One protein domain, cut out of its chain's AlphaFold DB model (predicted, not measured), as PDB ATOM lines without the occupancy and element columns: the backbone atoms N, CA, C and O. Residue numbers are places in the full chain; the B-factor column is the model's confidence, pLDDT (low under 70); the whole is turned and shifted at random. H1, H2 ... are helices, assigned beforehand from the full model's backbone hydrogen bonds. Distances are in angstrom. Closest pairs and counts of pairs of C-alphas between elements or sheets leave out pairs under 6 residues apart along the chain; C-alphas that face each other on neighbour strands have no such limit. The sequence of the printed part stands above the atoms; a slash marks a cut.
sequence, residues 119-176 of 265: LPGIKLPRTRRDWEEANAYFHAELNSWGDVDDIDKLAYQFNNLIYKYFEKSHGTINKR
ATOM      1  N   LEU A 119     143.581 179.017 139.441       84.12
ATOM      2  CA  LEU A 119     143.407 177.938 140.413       84.12
ATOM      3  C   LEU A 119     144.542 176.892 140.322       84.12
ATOM      4  O   LEU A 119     145.163 176.708 139.264       84.12
ATOM      5  N   PRO A 120     144.874 176.205 141.428       86.31
ATOM      6  CA  PRO A 120     145.667 174.982 141.369       86.31
ATOM      7  C   PRO A 120     145.035 173.967 140.405       86.31
ATOM      8  O   PRO A 120     143.818 173.891 140.296       86.31
ATOM      9  N   GLY A 121     145.838 173.141 139.731       89.50
ATOM     10  CA  GLY A 121     145.264 172.007 139.000       89.50
ATOM     11  C   GLY A 121     144.661 171.008 139.988       89.50
ATOM     12  O   GLY A 121     145.269 170.745 141.024       89.50
ATOM     13  N   ILE A 122     143.502 170.429 139.692       92.38
ATOM     14  CA  ILE A 122     142.956 169.287 140.445       92.38
ATOM     15  C   ILE A 122     143.632 167.983 140.011       92.38
ATOM     16  O   ILE A 122     144.112 167.864 138.883       92.38
ATOM     17  N   LYS A 123     143.694 166.990 140.902       91.94
ATOM     18  CA  LYS A 123     143.954 165.608 140.483       91.94
ATOM     19  C   LYS A 123     142.641 164.987 140.024       91.94
ATOM     20  O   LYS A 123     141.631 165.121 140.709       91.94
ATOM     21  N   LEU A 124     142.692 164.260 138.918       93.12
ATOM     22  CA  LEU A 124     141.558 163.482 138.435       93.12
ATOM     23  C   LEU A 124     141.462 162.123 139.159       93.12
ATOM     24  O   LEU A 124     142.489 161.627 139.647       93.12
ATOM     25  N   PRO A 125     140.258 161.524 139.215       94.75
ATOM     26  CA  PRO A 125     140.057 160.178 139.738       94.75
ATOM     27  C   PRO A 125     140.891 159.125 138.999       94.75
ATOM     28  O   PRO A 125     141.213 159.277 137.817       94.75
ATOM     29  N   ARG A 126     141.276 158.056 139.708       93.94
ATOM     30  CA  ARG A 126     142.220 157.043 139.198       93.94
ATOM     31  C   ARG A 126     141.571 155.709 138.882       93.94
ATOM     32  O   ARG A 126     142.068 155.004 138.008       93.94
ATOM     33  N   THR A 127     140.523 155.339 139.606       96.44
ATOM     34  CA  THR A 127     139.769 154.113 139.354       96.44
ATOM     35  C   THR A 127     138.452 154.434 138.662       96.44
ATOM     36  O   THR A 127     137.920 155.536 138.778       96.44
ATOM     37  N   ARG A 128     137.907 153.449 137.943       97.25
ATOM     38  CA  ARG A 128     136.585 153.554 137.319       97.25
ATOM     39  C   ARG A 128     135.484 153.844 138.355       97.25
ATOM     40  O   ARG A 128     134.628 154.676 138.087       97.25
ATOM     41  N   ARG A 129     135.572 153.243 139.551       96.69
ATOM     42  CA  ARG A 129     134.618 153.462 140.651       96.69
ATOM     43  C   ARG A 129     134.604 154.920 141.110       96.69
ATOM     44  O   ARG A 129     133.532 155.479 141.291       96.69
ATOM     45  N   ASP A 130     135.781 155.531 141.251       94.94
ATOM     46  CA  ASP A 130     135.911 156.933 141.666       94.94
ATOM     47  C   ASP A 130     135.209 157.884 140.664       94.94
ATOM     48  O   ASP A 130     134.626 158.893 141.054       94.94
ATOM     49  N   TRP A 131     135.257 157.558 139.364       97.19
ATOM     50  CA  TRP A 131     134.541 158.286 138.307       97.19
ATOM     51  C   TRP A 131     133.031 158.017 138.322       97.19
ATOM     52  O   TRP A 131     132.253 158.945 138.128       97.19
ATOM     53  N   GLU A 132     132.606 156.776 138.562       97.75
ATOM     54  CA  GLU A 132     131.186 156.413 138.675       97.75
ATOM     55  C   GLU A 132     130.526 157.102 139.886       97.75
ATOM     56  O   GLU A 132     129.426 157.638 139.757       97.75
ATOM     57  N   GLU A 133     131.226 157.192 141.022       97.31
ATOM     58  CA  GLU A 133     130.806 157.949 142.210       97.31
ATOM     59  C   GLU A 133     130.725 159.462 141.933       97.31
ATOM     60  O   GLU A 133     129.722 160.098 142.265       97.31
ATOM     61  N   ALA A 134     131.737 160.033 141.270       96.94
ATOM     62  CA  ALA A 134     131.742 161.445 140.886       96.94
ATOM     63  C   ALA A 134     130.577 161.790 139.945       96.94
ATOM     64  O   ALA A 134     129.869 162.769 140.171       96.94
ATOM     65  N   ASN A 135     130.332 160.961 138.926       96.69
ATOM     66  CA  ASN A 135     129.234 161.156 137.981       96.69
ATOM     67  C   ASN A 135     127.869 161.048 138.676       96.69
ATOM     68  O   ASN A 135     127.006 161.890 138.441       96.69
ATOM     69  N   ALA A 136     127.677 160.066 139.563       96.88
ATOM     70  CA  ALA A 136     126.447 159.939 140.347       96.88
ATOM     71  C   ALA A 136     126.198 161.178 141.228       96.88
ATOM     72  O   ALA A 136     125.073 161.677 141.276       96.88
ATOM     73  N   TYR A 137     127.246 161.719 141.862       96.81
ATOM     74  CA  TYR A 137     127.164 162.973 142.613       96.81
ATOM     75  C   TYR A 137     126.792 164.166 141.714       96.81
ATOM     76  O   TYR A 137     125.869 164.907 142.042       96.81
ATOM     77  N   PHE A 138     127.450 164.333 140.559       96.00
ATOM     78  CA  PHE A 138     127.154 165.437 139.640       96.00
ATOM     79  C   PHE A 138     125.740 165.365 139.054       96.00
ATOM     80  O   PHE A 138     125.103 166.405 138.926       96.00
ATOM     81  N   HIS A 139     125.218 164.173 138.746       94.38
ATOM     82  CA  HIS A 139     123.830 164.015 138.301       94.38
ATOM     83  C   HIS A 139     122.822 164.319 139.417       94.38
ATOM     84  O   HIS A 139     121.827 164.987 139.158       94.38
ATOM     85  N   ALA A 140     123.073 163.875 140.653       94.50
ATOM     86  CA  ALA A 140     122.190 164.170 141.782       94.50
ATOM     87  C   ALA A 140     122.133 165.675 142.100       94.50
ATOM     88  O   ALA A 140     121.053 166.216 142.318       94.50
ATOM     89  N   GLU A 141     123.284 166.351 142.088       93.38
ATOM     90  CA  GLU A 141     123.368 167.797 142.297       93.38
ATOM     91  C   GLU A 141     122.734 168.570 141.123       93.38
ATOM     92  O   GLU A 141     121.910 169.450 141.360       93.38
ATOM     93  N   LEU A 142     123.029 168.215 139.864       90.31
ATOM     94  CA  LEU A 142     122.469 168.901 138.690       90.31
ATOM     95  C   LEU A 142     120.944 168.742 138.600       90.31
ATOM     96  O   LEU A 142     120.258 169.707 138.290       90.31
ATOM     97  N   ASN A 143     120.404 167.569 138.950       89.00
ATOM     98  CA  ASN A 143     118.958 167.344 139.049       89.00
ATOM     99  C   ASN A 143     118.301 168.085 140.234       89.00
ATOM    100  O   ASN A 143     117.075 168.141 140.301       89.00
ATOM    101  N   SER A 144     119.079 168.608 141.190       89.88
ATOM    102  CA  SER A 144     118.560 169.460 142.272       89.88
ATOM    103  C   SER A 144     118.509 170.943 141.894       89.88
ATOM    104  O   SER A 144     117.870 171.738 142.587       89.88
ATOM    105  N   TRP A 145     119.184 171.329 140.809       87.38
ATOM    106  CA  TRP A 145     119.113 172.675 140.261       87.38
ATOM    107  C   TRP A 145     117.860 172.762 139.380       87.38
ATOM    108  O   TRP A 145     117.588 171.867 138.583       87.38
ATOM    109  N   GLY A 146     117.055 173.805 139.595       85.50
ATOM    110  CA  GLY A 146     115.797 174.014 138.874       85.50
ATOM    111  C   GLY A 146     116.002 174.418 137.413       85.50
ATOM    112  O   GLY A 146     117.110 174.345 136.883       85.50
ATOM    113  N   ASP A 147     114.924 174.877 136.777       84.38
ATOM    114  CA  ASP A 147     114.974 175.340 135.388       84.38
ATOM    115  C   ASP A 147     115.967 176.507 135.202       84.38
ATOM    116  O   ASP A 147     116.249 177.263 136.140       84.38
ATOM    117  N   VAL A 148     116.562 176.611 134.010       81.69
ATOM    118  CA  VAL A 148     117.803 177.373 133.796       81.69
ATOM    119  C   VAL A 148     117.613 178.531 132.818       81.69
ATOM    120  O   VAL A 148     117.799 178.390 131.612       81.69
ATOM    121  N   ASP A 149     117.372 179.720 133.371       85.75
ATOM    122  CA  ASP A 149     117.278 180.975 132.606       85.75
ATOM    123  C   ASP A 149     118.627 181.467 132.030       85.75
ATOM    124  O   ASP A 149     118.658 182.320 131.144       85.75
ATOM    125  N   ASP A 150     119.757 181.000 132.577       92.00
ATOM    126  CA  ASP A 150     121.093 181.580 132.358       92.00
ATOM    127  C   ASP A 150     122.171 180.487 132.228       92.00
ATOM    128  O   ASP A 150     122.622 179.885 133.211       92.00
ATOM    129  N   ILE A 151     122.584 180.242 130.980       92.44
ATOM    130  CA  ILE A 151     123.545 179.200 130.594       92.44
ATOM    131  C   ILE A 151     124.967 179.524 131.083       92.44
ATOM    132  O   ILE A 151     125.679 178.615 131.511       92.44
ATOM    133  N   ASP A 152     125.384 180.794 131.072       93.56
ATOM    134  CA  ASP A 152     126.731 181.195 131.507       93.56
ATOM    135  C   ASP A 152     126.880 181.041 133.028       93.56
ATOM    136  O   ASP A 152     127.889 180.526 133.525       93.56
ATOM    137  N   LYS A 153     125.843 181.410 133.787       91.25
ATOM    138  CA  LYS A 153     125.749 181.177 135.234       91.25
ATOM    139  C   LYS A 153     125.689 179.690 135.570       91.25
ATOM    140  O   LYS A 153     126.396 179.280 136.494       91.25
ATOM    141  N   LEU A 154     124.925 178.880 134.826       92.06
ATOM    142  CA  LEU A 154     124.925 177.419 134.981       92.06
ATOM    143  C   LEU A 154     126.329 176.853 134.748       92.06
ATOM    144  O   LEU A 154     126.859 176.145 135.603       92.06
ATOM    145  N   ALA A 155     126.964 177.196 133.625       94.00
ATOM    146  CA  ALA A 155     128.303 176.732 133.287       94.00
ATOM    147  C   ALA A 155     129.329 177.156 134.349       94.00
ATOM    148  O   ALA A 155     130.173 176.353 134.755       94.00
ATOM    149  N   TYR A 156     129.244 178.384 134.865       93.44
ATOM    150  CA  TYR A 156     130.085 178.847 135.967       93.44
ATOM    151  C   TYR A 156     129.842 178.050 137.260       93.44
ATOM    152  O   TYR A 156     130.804 177.633 137.910       93.44
ATOM    153  N   GLN A 157     128.586 177.789 137.638       93.81
ATOM    154  CA  GLN A 157     128.253 176.991 138.823       93.81
ATOM    155  C   GLN A 157     128.718 175.534 138.682       93.81
ATOM    156  O   GLN A 157     129.369 175.017 139.593       93.81
ATOM    157  N   PHE A 158     128.493 174.901 137.530       95.06
ATOM    158  CA  PHE A 158     128.879 173.515 137.252       95.06
ATOM    159  C   PHE A 158     130.402 173.320 137.221       95.06
ATOM    160  O   PHE A 158     130.928 172.415 137.868       95.06
ATOM    161  N   ASN A 159     131.148 174.230 136.583       94.56
ATOM    162  CA  ASN A 159     132.616 174.210 136.630       94.56
ATOM    163  C   ASN A 159     133.152 174.369 138.068       94.56
ATOM    164  O   ASN A 159     134.103 173.688 138.458       94.56
ATOM    165  N   ASN A 160     132.526 175.227 138.884       95.00
ATOM    166  CA  ASN A 160     132.877 175.374 140.298       95.00
ATOM    167  C   ASN A 160     132.526 174.131 141.133       95.00
ATOM    168  O   ASN A 160     133.292 173.783 142.033       95.00
ATOM    169  N   LEU A 161     131.405 173.460 140.852       95.56
ATOM    170  CA  LEU A 161     131.005 172.203 141.490       95.56
ATOM    171  C   LEU A 161     132.044 171.105 141.227       95.56
ATOM    172  O   LEU A 161     132.591 170.537 142.174       95.56
ATOM    173  N   ILE A 162     132.365 170.866 139.952       95.75
ATOM    174  CA  ILE A 162     133.356 169.872 139.513       95.75
ATOM    175  C   ILE A 162     134.718 170.146 140.161       95.75
ATOM    176  O   ILE A 162     135.332 169.242 140.737       95.75
ATOM    177  N   TYR A 163     135.181 171.403 140.120       95.50
ATOM    178  CA  TYR A 163     136.448 171.793 140.736       95.50
ATOM    179  C   TYR A 163     136.454 171.517 142.248       95.50
ATOM    180  O   TYR A 163     137.371 170.859 142.744       95.50
ATOM    181  N   LYS A 164     135.428 171.973 142.982       94.94
ATOM    182  CA  LYS A 164     135.326 171.795 144.442       94.94
ATOM    183  C   LYS A 164     135.230 170.325 144.840       94.94
ATOM    184  O   LYS A 164     135.847 169.934 145.831       94.94
ATOM    185  N   TYR A 165     134.495 169.509 144.082       96.69
ATOM    186  CA  TYR A 165     134.384 168.076 144.337       96.69
ATOM    187  C   TYR A 165     135.759 167.400 144.252       96.69
ATOM    188  O   TYR A 165     136.199 166.803 145.233       96.69
ATOM    189  N   PHE A 166     136.491 167.570 143.144       95.88
ATOM    190  CA  PHE A 166     137.809 166.943 142.974       95.88
ATOM    191  C   PHE A 166     138.910 167.566 143.855       95.88
ATOM    192  O   PHE A 166     139.826 166.860 144.293       95.88
ATOM    193  N   GLU A 167     138.819 168.856 144.193       94.00
ATOM    194  CA  GLU A 167     139.667 169.481 145.219       94.00
ATOM    195  C   GLU A 167     139.441 168.854 146.606       94.00
ATOM    196  O   GLU A 167     140.411 168.632 147.334       94.00
ATOM    197  N   LYS A 168     138.196 168.506 146.955       92.88
ATOM    198  CA  LYS A 168     137.839 167.861 148.226       92.88
ATOM    199  C   LYS A 168     138.179 166.364 148.258       92.88
ATOM    200  O   LYS A 168     138.700 165.897 149.268       92.88
ATOM    201  N   SER A 169     137.898 165.614 147.190       92.81
ATOM    202  CA  SER A 169     138.019 164.144 147.159       92.81
ATOM    203  C   SER A 169     139.424 163.634 146.815       92.81
ATOM    204  O   SER A 169     139.868 162.618 147.352       92.81
ATOM    205  N   HIS A 170     140.157 164.325 145.937       89.88
ATOM    206  CA  HIS A 170     141.481 163.884 145.470       89.88
ATOM    207  C   HIS A 170     142.591 164.901 145.778       89.88
ATOM    208  O   HIS A 170     143.758 164.532 145.995       89.88
ATOM    209  N   GLY A 171     142.238 166.184 145.867       89.25
ATOM    210  CA  GLY A 171     143.146 167.271 146.210       89.25
ATOM    211  C   GLY A 171     143.947 167.804 145.024       89.25
ATOM    212  O   GLY A 171     144.000 167.224 143.940       89.25
ATOM    213  N   THR A 172     144.626 168.926 145.245       90.19
ATOM    214  CA  THR A 172     145.253 169.693 144.164       90.19
ATOM    215  C   THR A 172     146.675 169.247 143.809       90.19
ATOM    216  O   THR A 172     147.531 168.955 144.657       90.19
ATOM    217  N   ILE A 173     146.958 169.268 142.508       85.31
ATOM    218  CA  ILE A 173     148.293 169.294 141.917       85.31
ATOM    219  C   ILE A 173     148.954 170.608 142.339       85.31
ATOM    220  O   ILE A 173     148.801 171.672 141.735       85.31
ATOM    221  N   ASN A 174     149.729 170.516 143.413       70.31
ATOM    222  CA  ASN A 174     150.597 171.590 143.860       70.31
ATOM    223  C   ASN A 174     151.585 171.908 142.729       70.31
ATOM    224  O   ASN A 174     152.373 171.035 142.352       70.31
ATOM    225  N   LYS A 175     151.560 173.145 142.206       59.69
ATOM    226  CA  LYS A 175     152.510 173.608 141.180       59.69
ATOM    227  C   LYS A 175     153.929 173.255 141.639       59.69
ATOM    228  O   LYS A 175     154.315 173.583 142.764       59.69
ATOM    229  N   ARG A 176     154.700 172.545 140.797       52.22
ATOM    230  CA  ARG A 176     156.110 172.238 141.089       52.22
ATOM    231  C   ARG A 176     156.790 173.570 141.390       52.22
ATOM    232  O   ARG A 176     156.764 174.462 140.553       52.22
TER     233      ARG A 176
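This is residues 119 to 176 of the 265 residues of an uncharacterized protein of Helobdella robusta (UniProt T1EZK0). Two helices, H2 and H1, run opposite ways loosely side by side, joined at one end by a loop whose residues 146 to 150 stick out with the first three residues of H2. Near the other end of the helices, the two end stretches of the printed part come together in a short antiparallel pairing, residues 121 to 122 with 172 to 173. The printed part has 58 residues, two named helices and no named strand; it is all helix, loose, with a radius of gyration of the C-alphas of 12.9 A, and flat, spanning 40 by 26 by 13 A.

H2, residues 151 to 169, and H1, residues 128 to 142, are close but not clearly touching; their closest C-alphas, of Ile 162 and Phe 138, are 7.6 A apart. Their lines stand at a steep tilt of 40 degrees, opposite ways. In both, every O i to N i+4 pair is within hydrogen-bond range.

H2 spans 26.7 A from C-alpha 151 at (123.545, 179.200, 130.594) to C-alpha 169. H1 spans 20.9 A from C-alpha 128 at (136.585, 153.554, 137.319).

The two C-alphas farthest apart, of Asp 147 and Arg 176, are 41.6 A apart. The link is short, eight residues, and the printed part has no cut. Residues 175 to 176 have pLDDT under 70.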